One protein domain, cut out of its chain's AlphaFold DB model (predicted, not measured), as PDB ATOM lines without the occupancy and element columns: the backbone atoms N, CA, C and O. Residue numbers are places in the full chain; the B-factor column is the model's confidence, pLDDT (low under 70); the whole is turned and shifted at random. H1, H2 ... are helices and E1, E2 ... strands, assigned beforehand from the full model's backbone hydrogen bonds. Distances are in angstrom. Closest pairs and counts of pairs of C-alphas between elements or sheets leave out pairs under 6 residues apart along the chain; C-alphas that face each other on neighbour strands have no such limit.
ATOM      1  N   ASN A   8      91.060 104.209 109.544       68.38
ATOM      2  CA  ASN A   8      90.675 105.527 109.043       68.38
ATOM      3  C   ASN A   8      91.841 106.494 109.259       68.38
ATOM      4  O   ASN A   8      92.031 107.034 110.348       68.38
ATOM      5  N   ILE A   9      92.633 106.670 108.207       73.25
ATOM      6  CA  ILE A   9      93.726 107.633 108.146       73.25
ATOM      7  C   ILE A   9      93.123 109.009 107.851       73.25
ATOM      8  O   ILE A   9      92.377 109.180 106.886       73.25
ATOM      9  N   CYS A  10      93.425 110.000 108.686       74.44
ATOM     10  CA  CYS A  10      92.979 111.371 108.485       74.44
ATOM     11  C   CYS A  10      93.598 111.960 107.216       74.44
ATOM     12  O   CYS A  10      94.812 111.965 107.061       74.44
ATOM     13  N   SER A  11      92.789 112.546 106.338       71.50
ATOM     14  CA  SER A  11      93.272 113.171 105.099       71.50
ATOM     15  C   SER A  11      94.066 114.467 105.302       71.50
ATOM     16  O   SER A  11      94.618 114.988 104.339       71.50
ATOM     17  N   LYS A  12      94.097 115.023 106.522       68.88
ATOM     18  CA  LYS A  12      94.802 116.282 106.824       68.88
ATOM     19  C   LYS A  12      96.206 116.068 107.378       68.88
ATOM     20  O   LYS A  12      97.123 116.758 106.961       68.88
ATOM     21  N   CYS A  13      96.360 115.149 108.329       71.12
ATOM     22  CA  CYS A  13      97.639 114.880 109.000       71.12
ATOM     23  C   CYS A  13      98.143 113.443 108.783       71.12
ATOM     24  O   CYS A  13      99.131 113.046 109.389       71.12
ATOM     25  N   HIS A  14      97.430 112.642 107.980       67.81
ATOM     26  CA  HIS A  14      97.752 111.250 107.642       67.81
ATOM     27  C   HIS A  14      97.965 110.306 108.839       67.81
ATOM     28  O   HIS A  14      98.573 109.249 108.705       67.81
ATOM     29  N   ARG A  15      97.390 110.637 110.002       69.19
ATOM     30  CA  ARG A  15      97.386 109.792 111.207       69.19
ATOM     31  C   ARG A  15      96.109 108.977 111.340       69.19
ATOM     32  O   ARG A  15      95.037 109.417 110.926       69.19
ATOM     33  N   ILE A  16      96.201 107.839 112.024       74.12
ATOM     34  CA  ILE A  16      95.028 107.083 112.475       74.12
ATOM     35  C   ILE A  16      94.511 107.737 113.751       74.12
ATOM     36  O   ILE A  16      94.993 107.482 114.854       74.12
ATOM     37  N   HIS A  17      93.514 108.596 113.613       73.00
ATOM     38  CA  HIS A  17      92.817 109.144 114.762       73.00
ATOM     39  C   HIS A  17      91.352 109.393 114.433       73.00
ATOM     40  O   HIS A  17      90.932 109.451 113.279       73.00
ATOM     41  N   SER A  18      90.559 109.519 115.487       77.25
ATOM     42  CA  SER A  18      89.143 109.834 115.400       77.25
ATOM     43  C   SER A  18      88.802 110.906 116.426       77.25
ATOM     44  O   SER A  18      89.530 111.053 117.420       77.25
ATOM     45  N   PRO A  19      87.660 111.593 116.273       78.94
ATOM     46  CA  PRO A  19      87.156 112.487 117.304       78.94
ATOM     47  C   PRO A  19      87.071 111.844 118.696       78.94
ATOM     48  O   PRO A  19      87.255 112.523 119.702       78.94
ATOM     49  N   ALA A  20      86.868 110.527 118.787       76.50
ATOM     50  CA  ALA A  20      86.831 109.808 120.058       76.50
ATOM     51  C   ALA A  20      88.219 109.584 120.692       76.50
ATOM     52  O   ALA A  20      88.329 109.578 121.917       76.50
ATOM     53  N   THR A  21      89.267 109.398 119.884       79.00
ATOM     54  CA  THR A  21      90.620 109.052 120.364       79.00
ATOM     55  C   THR A  21      91.551 110.252 120.499       79.00
ATOM     56  O   THR A  21      92.463 110.206 121.318       79.00
ATOM     57  N   SER A  22      91.303 111.324 119.740       84.50
ATOM     58  CA  SER A  22      92.156 112.528 119.683       84.50
ATOM     59  C   SER A  22      91.586 113.746 120.414       84.50
ATOM     60  O   SER A  22      92.217 114.799 120.438       84.50
ATOM     61  N   SER A  23      90.432 113.607 121.077       89.38
ATOM     62  CA  SER A  23      89.888 114.645 121.957       89.38
ATOM     63  C   SER A  23      89.446 114.094 123.314       89.38
ATOM     64  O   SER A  23      88.996 112.948 123.440       89.38
ATOM     65  N   ILE A  24      89.559 114.933 124.339       90.50
ATOM     66  CA  ILE A  24      89.144 114.664 125.716       90.50
ATOM     67  C   ILE A  24      87.956 115.566 126.039       90.50
ATOM     68  O   ILE A  24      88.011 116.767 125.796       90.50
ATOM     69  N   ALA A  25      86.891 114.991 126.597       92.00
ATOM     70  CA  ALA A  25      85.774 115.762 127.135       92.00
ATOM     71  C   ALA A  25      86.182 116.417 128.462       92.00
ATOM     72  O   ALA A  25      86.732 115.746 129.336       92.00
ATOM     73  N   VAL A  26      85.895 117.706 128.617       89.75
ATOM     74  CA  VAL A  26      86.257 118.500 129.795       89.75
ATOM     75  C   VAL A  26      85.001 118.902 130.563       89.75
ATOM     76  O   VAL A  26      83.977 119.256 129.977       89.75
ATOM     77  N   GLY A  27      85.098 118.879 131.892       83.38
ATOM     78  CA  GLY A  27      84.043 119.321 132.799       83.38
ATOM     79  C   GLY A  27      83.152 118.197 133.328       83.38
ATOM     80  O   GLY A  27      83.353 117.011 133.065       83.38
ATOM     81  N   ARG A  28      82.169 118.581 134.146       71.56
ATOM     82  CA  ARG A  28      81.232 117.647 134.782       71.56
ATOM     83  C   ARG A  28      80.159 117.272 133.763       71.56
ATOM     84  O   ARG A  28      79.481 118.169 133.273       71.56
ATOM     85  N   PHE A  29      79.990 115.981 133.480       72.12
ATOM     86  CA  PHE A  29      78.925 115.478 132.608       72.12
ATOM     87  C   PHE A  29      77.554 115.848 133.194       72.12
ATOM     88  O   PHE A  29      77.060 115.202 134.120       72.12
ATOM     89  N   ARG A  30      76.984 116.950 132.703       72.62
ATOM     90  CA  ARG A  30      75.607 117.376 132.969       72.62
ATOM     91  C   ARG A  30      74.668 116.603 132.032       72.62
ATOM     92  O   ARG A  30      75.154 115.991 131.080       72.62
ATOM     93  N   PRO A  31      73.342 116.618 132.263       76.25
ATOM     94  CA  PRO A  31      72.377 116.027 131.327       76.25
ATOM     95  C   PRO A  31      72.546 116.515 129.875       76.25
ATOM     96  O   PRO A  31      72.223 115.779 128.949       76.25
ATOM     97  N   ASP A  32      73.130 117.698 129.686       76.31
ATOM     98  CA  ASP A  32      73.325 118.356 128.389       76.31
ATOM     99  C   ASP A  32      74.690 118.029 127.741       76.31
ATOM    100  O   ASP A  32      74.981 118.480 126.635       76.31
ATOM    101  N   GLY A  33      75.536 117.240 128.417       78.81
ATOM    102  CA  GLY A  33      76.871 116.856 127.955       78.81
ATOM    103  C   GLY A  33      78.033 117.491 128.739       78.81
ATOM    104  O   GLY A  33      77.841 118.019 129.842       78.81
ATOM    105  N   PRO A  34      79.275 117.363 128.227       88.38
ATOM    106  CA  PRO A  34      80.456 117.985 128.820       88.38
ATOM    107  C   PRO A  34      80.477 119.500 128.581       88.38
ATOM    108  O   PRO A  34      79.776 120.020 127.720       88.38
ATOM    109  N   THR A  35      81.325 120.211 129.324       89.81
ATOM    110  CA  THR A  35      81.544 121.656 129.143       89.81
ATOM    111  C   THR A  35      82.212 121.971 127.805       89.81
ATOM    112  O   THR A  35      82.028 123.058 127.274       89.81
ATOM    113  N   GLY A  36      82.972 121.024 127.258       91.94
ATOM    114  CA  GLY A  36      83.574 121.114 125.935       91.94
ATOM    115  C   GLY A  36      84.583 119.992 125.718       91.94
ATOM    116  O   GLY A  36      84.587 118.992 126.446       91.94
ATOM    117  N   TYR A  37      85.454 120.172 124.734       93.50
ATOM    118  CA  TYR A  37      86.473 119.205 124.342       93.50
ATOM    119  C   TYR A  37      87.824 119.888 124.135       93.50
ATOM    120  O   TYR A  37      87.884 120.994 123.614       93.50
ATOM    121  N   VAL A  38      88.913 119.218 124.500       90.25
ATOM    122  CA  VAL A  38      90.289 119.648 124.194       90.25
ATOM    123  C   VAL A  38      91.000 118.570 123.387       90.25
ATOM    124  O   VAL A  38      90.649 117.391 123.489       90.25
ATOM    125  N   ALA A  39      91.988 118.955 122.580       87.62
ATOM    126  CA  ALA A  39      92.861 117.988 121.921       87.62
ATOM    127  C   ALA A  39      93.593 117.146 122.977       87.62
ATOM    128  O   ALA A  39      94.154 117.673 123.939       87.62
ATOM    129  N   ARG A  40      93.563 115.821 122.819       83.56
ATOM    130  CA  ARG A  40      94.300 114.910 123.703       83.56
ATOM    131  C   ARG A  40      95.800 115.133 123.512       83.56
ATOM    132  O   ARG A  40      96.242 115.222 122.376       83.56
ATOM    133  N   GLU A  41      96.558 115.174 124.612       76.38
ATOM    134  CA  GLU A  41      98.036 115.248 124.601       76.38
ATOM    135  C   GLU A  41      98.612 116.489 123.891       76.38
ATOM    136  O   GLU A  41      99.795 116.539 123.574       76.38
ATOM    137  N   VAL A  42      97.790 117.521 123.690       75.75
ATOM    138  CA  VAL A  42      98.215 118.816 123.159       75.75
ATOM    139  C   VAL A  42      98.197 119.830 124.294       75.75
ATOM    140  O   VAL A  42      97.135 120.273 124.740       75.75
ATOM    141  N   ALA A  43      99.382 120.171 124.796       69.62
ATOM    142  CA  ALA A  43      99.527 121.144 125.869       69.62
ATOM    143  C   ALA A  43      98.955 122.508 125.441       69.62
ATOM    144  O   ALA A  43      99.252 123.011 124.361       69.62
ATOM    145  N   GLY A  44      98.104 123.099 126.284       72.06
ATOM    146  CA  GLY A  44      97.489 124.401 126.006       72.06
ATOM    147  C   GLY A  44      96.427 124.402 124.899       72.06
ATOM    148  O   GLY A  44      96.048 125.480 124.443       72.06
ATOM    149  N   ALA A  45      95.928 123.237 124.467       79.50
ATOM    150  CA  ALA A  45      94.846 123.176 123.487       79.50
ATOM    151  C   ALA A  45      93.617 123.988 123.950       79.50
ATOM    152  O   ALA A  45      93.179 123.830 125.097       79.50
ATOM    153  N   PRO A  46      93.028 124.828 123.080       80.00
ATOM    154  CA  PRO A  46      91.839 125.590 123.435       80.00
ATOM    155  C   PRO A  46      90.651 124.655 123.700       80.00
ATOM    156  O   PRO A  46      90.504 123.610 123.066       80.00
ATOM    157  N   LEU A  47      89.773 125.054 124.622       89.31
ATOM    158  CA  LEU A  47      88.491 124.381 124.817       89.31
ATOM    159  C   LEU A  47      87.595 124.651 123.601       89.31
ATOM    160  O   LEU A  47      87.387 125.801 123.214       89.31
ATOM    161  N   ARG A  48      87.076 123.586 122.999       91.50
ATOM    162  CA  ARG A  48      86.206 123.613 121.823       91.50
ATOM    163  C   ARG A  48      84.820 123.088 122.151       91.50
ATOM    164  O   ARG A  48      84.653 122.271 123.057       91.50
ATOM    165  N   ASP A  49      83.846 123.493 121.350       89.62
ATOM    166  CA  ASP A  49      82.457 123.069 121.528       89.62
ATOM    167  C   ASP A  49      82.237 121.634 121.031       89.62
ATOM    168  O   ASP A  49      81.390 120.910 121.556       89.62
ATOM    169  N   THR A  50      83.022 121.186 120.041       90.69
ATOM    170  CA  THR A  50      82.887 119.846 119.449       90.69
ATOM    171  C   THR A  50      84.186 119.043 119.458       90.69
ATOM    172  O   THR A  50      85.297 119.587 119.464       90.69
ATOM    173  N   ARG A  51      84.053 117.709 119.408       89.44
ATOM    174  CA  ARG A  51      85.199 116.795 119.295       89.44
ATOM    175  C   ARG A  51      85.965 117.013 117.998       89.44
ATOM    176  O   ARG A  51      87.182 116.867 117.991       89.44
ATOM    177  N   GLU A  52      85.281 117.355 116.913       86.56
ATOM    178  CA  GLU A  52      85.873 117.583 115.592       86.56
ATOM    179  C   GLU A  52      86.785 118.813 115.599       86.56
ATOM    180  O   GLU A  52      87.882 118.761 115.050       86.56
ATOM    181  N   GLN A  53      86.367 119.894 116.265       83.88
ATOM    182  CA  GLN A  53      87.191 121.092 116.440       83.88
ATOM    183  C   GLN A  53      88.418 120.803 117.310       83.88
ATOM    184  O   GLN A  53      89.533 121.121 116.910       83.88
ATOM    185  N   ALA A  54      88.234 120.125 118.447       85.94
ATOM    186  CA  ALA A  54      89.349 119.712 119.301       85.94
ATOM    187  C   ALA A  54      90.313 118.763 118.565       85.94
ATOM    188  O   ALA A  54      91.525 118.837 118.710       85.94
ATOM    189  N   THR A  55      89.787 117.890 117.711       85.00
ATOM    190  CA  THR A  55      90.594 116.994 116.873       85.00
ATOM    191  C   THR A  55      91.377 117.748 115.803       85.00
ATOM    192  O   THR A  55      92.474 117.334 115.442       85.00
ATOM    193  N   ALA A  56      90.853 118.864 115.294       80.00
ATOM    194  CA  ALA A  56      91.618 119.715 114.396       80.00
ATOM    195  C   ALA A  56      92.843 120.299 115.114       80.00
ATOM    196  O   ALA A  56      93.930 120.252 114.554       80.00
ATOM    197  N   ASP A  57      92.720 120.736 116.369       78.69
ATOM    198  CA  ASP A  57      93.870 121.240 117.134       78.69
ATOM    199  C   ASP A  57      94.956 120.158 117.338       78.69
ATOM    200  O   ASP A  57      96.146 120.463 117.289       78.69
ATOM    201  N   PHE A  58      94.559 118.883 117.454       78.81
ATOM    202  CA  PHE A  58      95.479 117.736 117.421       78.81
ATOM    203  C   PHE A  58      96.219 117.611 116.082       78.81
ATOM    204  O   PHE A  58      97.432 117.403 116.057       78.81
ATOM    205  N   CYS A  59      95.512 117.777 114.960       73.75
ATOM    206  CA  CYS A  59      96.126 117.776 113.631       73.75
ATOM    207  C   CYS A  59      97.057 118.970 113.398       73.75
ATOM    208  O   CYS A  59      98.021 118.832 112.661       73.75
ATOM    209  N   HIS A  60      96.750 120.133 113.976       67.62
ATOM    210  CA  HIS A  60      97.515 121.366 113.780       67.62
ATOM    211  C   HIS A  60      98.813 121.412 114.594       67.62
ATOM    212  O   HIS A  60      99.685 122.216 114.276       67.62
ATOM    213  N   HIS A  61      98.947 120.588 115.637       74.38
ATOM    214  CA  HIS A  61     100.162 120.575 116.446       74.38
ATOM    215  C   HIS A  61     101.350 120.005 115.669       74.38
ATOM    216  O   HIS A  61     102.412 120.615 115.668       74.38
ATOM    217  N   TRP A  62     101.144 118.912 114.934       77.12
ATOM    218  CA  TRP A  62     102.167 118.302 114.088       77.12
ATOM    219  C   TRP A  62     102.197 118.930 112.701       77.12
ATOM    220  O   TRP A  62     101.246 118.817 111.930       77.12
TER     221      TRP A  62
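What this domain is: This is residues 8 to 62 of the 152 residues of an uncharacterized protein of Pseudomonas juntendi (UniProt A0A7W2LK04). A small two-stranded hairpin, E1 and E2, has one helix, H2, packed on it, nearer to E2 than to E1, and a single short helix, H1, comes directly before E1 in the chain, with no residue between them, and touches H2. The loop of the hairpin, residues 27 to 35, reaches to one end of the longest axis, and the first printed residues, with His 14 among them, lie at the other end. The printed part has 55 residues, with two named helices and two named strands in the order H1, E1, E2, H2; the sheet order is E1, E2, antiparallel. The class is mixed, helices and strands, though under half of the residues, 23 of 55, are in named elements. The whole is compact, with a radius of gyration of the C-alphas of 11.2 A and spans of 35 by 23 by 14 A.

How they stand to each other: Strands E1, residues 23 to 26, and E2, residues 36 to 39, are antiparallel neighbours and form a hairpin, with 142 degrees between their N-to-C directions. C-alphas 23 and 39 face each other at 4.5 A, as do C-alphas 25 and 37 at 4.5 A. N 24 and O 38 are within hydrogen-bond range at 2.8 A, and N 38 and O 24 at 2.9 A. For helix H2, residues 51 to 61, and E2 the closest C-alphas are those of Ala 54 and Ala 39, 4.7 A apart. For H2 and E1 the closest are those of Thr 55 and Ser 23, 5.6 A apart. Helix H1, residues 19 to 22, touches H2, with the C-alphas of Pro 19 and Arg 51 closest at 5.1 A. Every O i to N i+4 pair in H2 is within hydrogen-bond range, while H1 is too short for such a pair.

Where its parts are: E1 runs 9.5 A from C-alpha 23 at (89.888, 114.645, 121.957) to C-alpha 26. E2, from Gly 36 to Ala 39, measures 10.6 A. H2 is the longest helix, 15.7 A from C-alpha 51 to C-alpha 61 at (100.162, 120.575, 116.446). H1 covers 5.5 A, beginning with C-alpha 19 at (87.156, 112.487, 117.304).

The domain as a whole: The C-alphas of His 14 and Pro 31 are the two farthest apart, at 35.0 A. The printed part, residues 8 to 62 of a chain of 152, has no cut. The link from E2 to H2, residues 40 to 50, is long; that from E1 to E2 is short, and that from H1 to E1 is tight. The mean pLDDT of the printed part is 80.0, and residues 8, 12, 14 to 15, 43 and 60 are under 70.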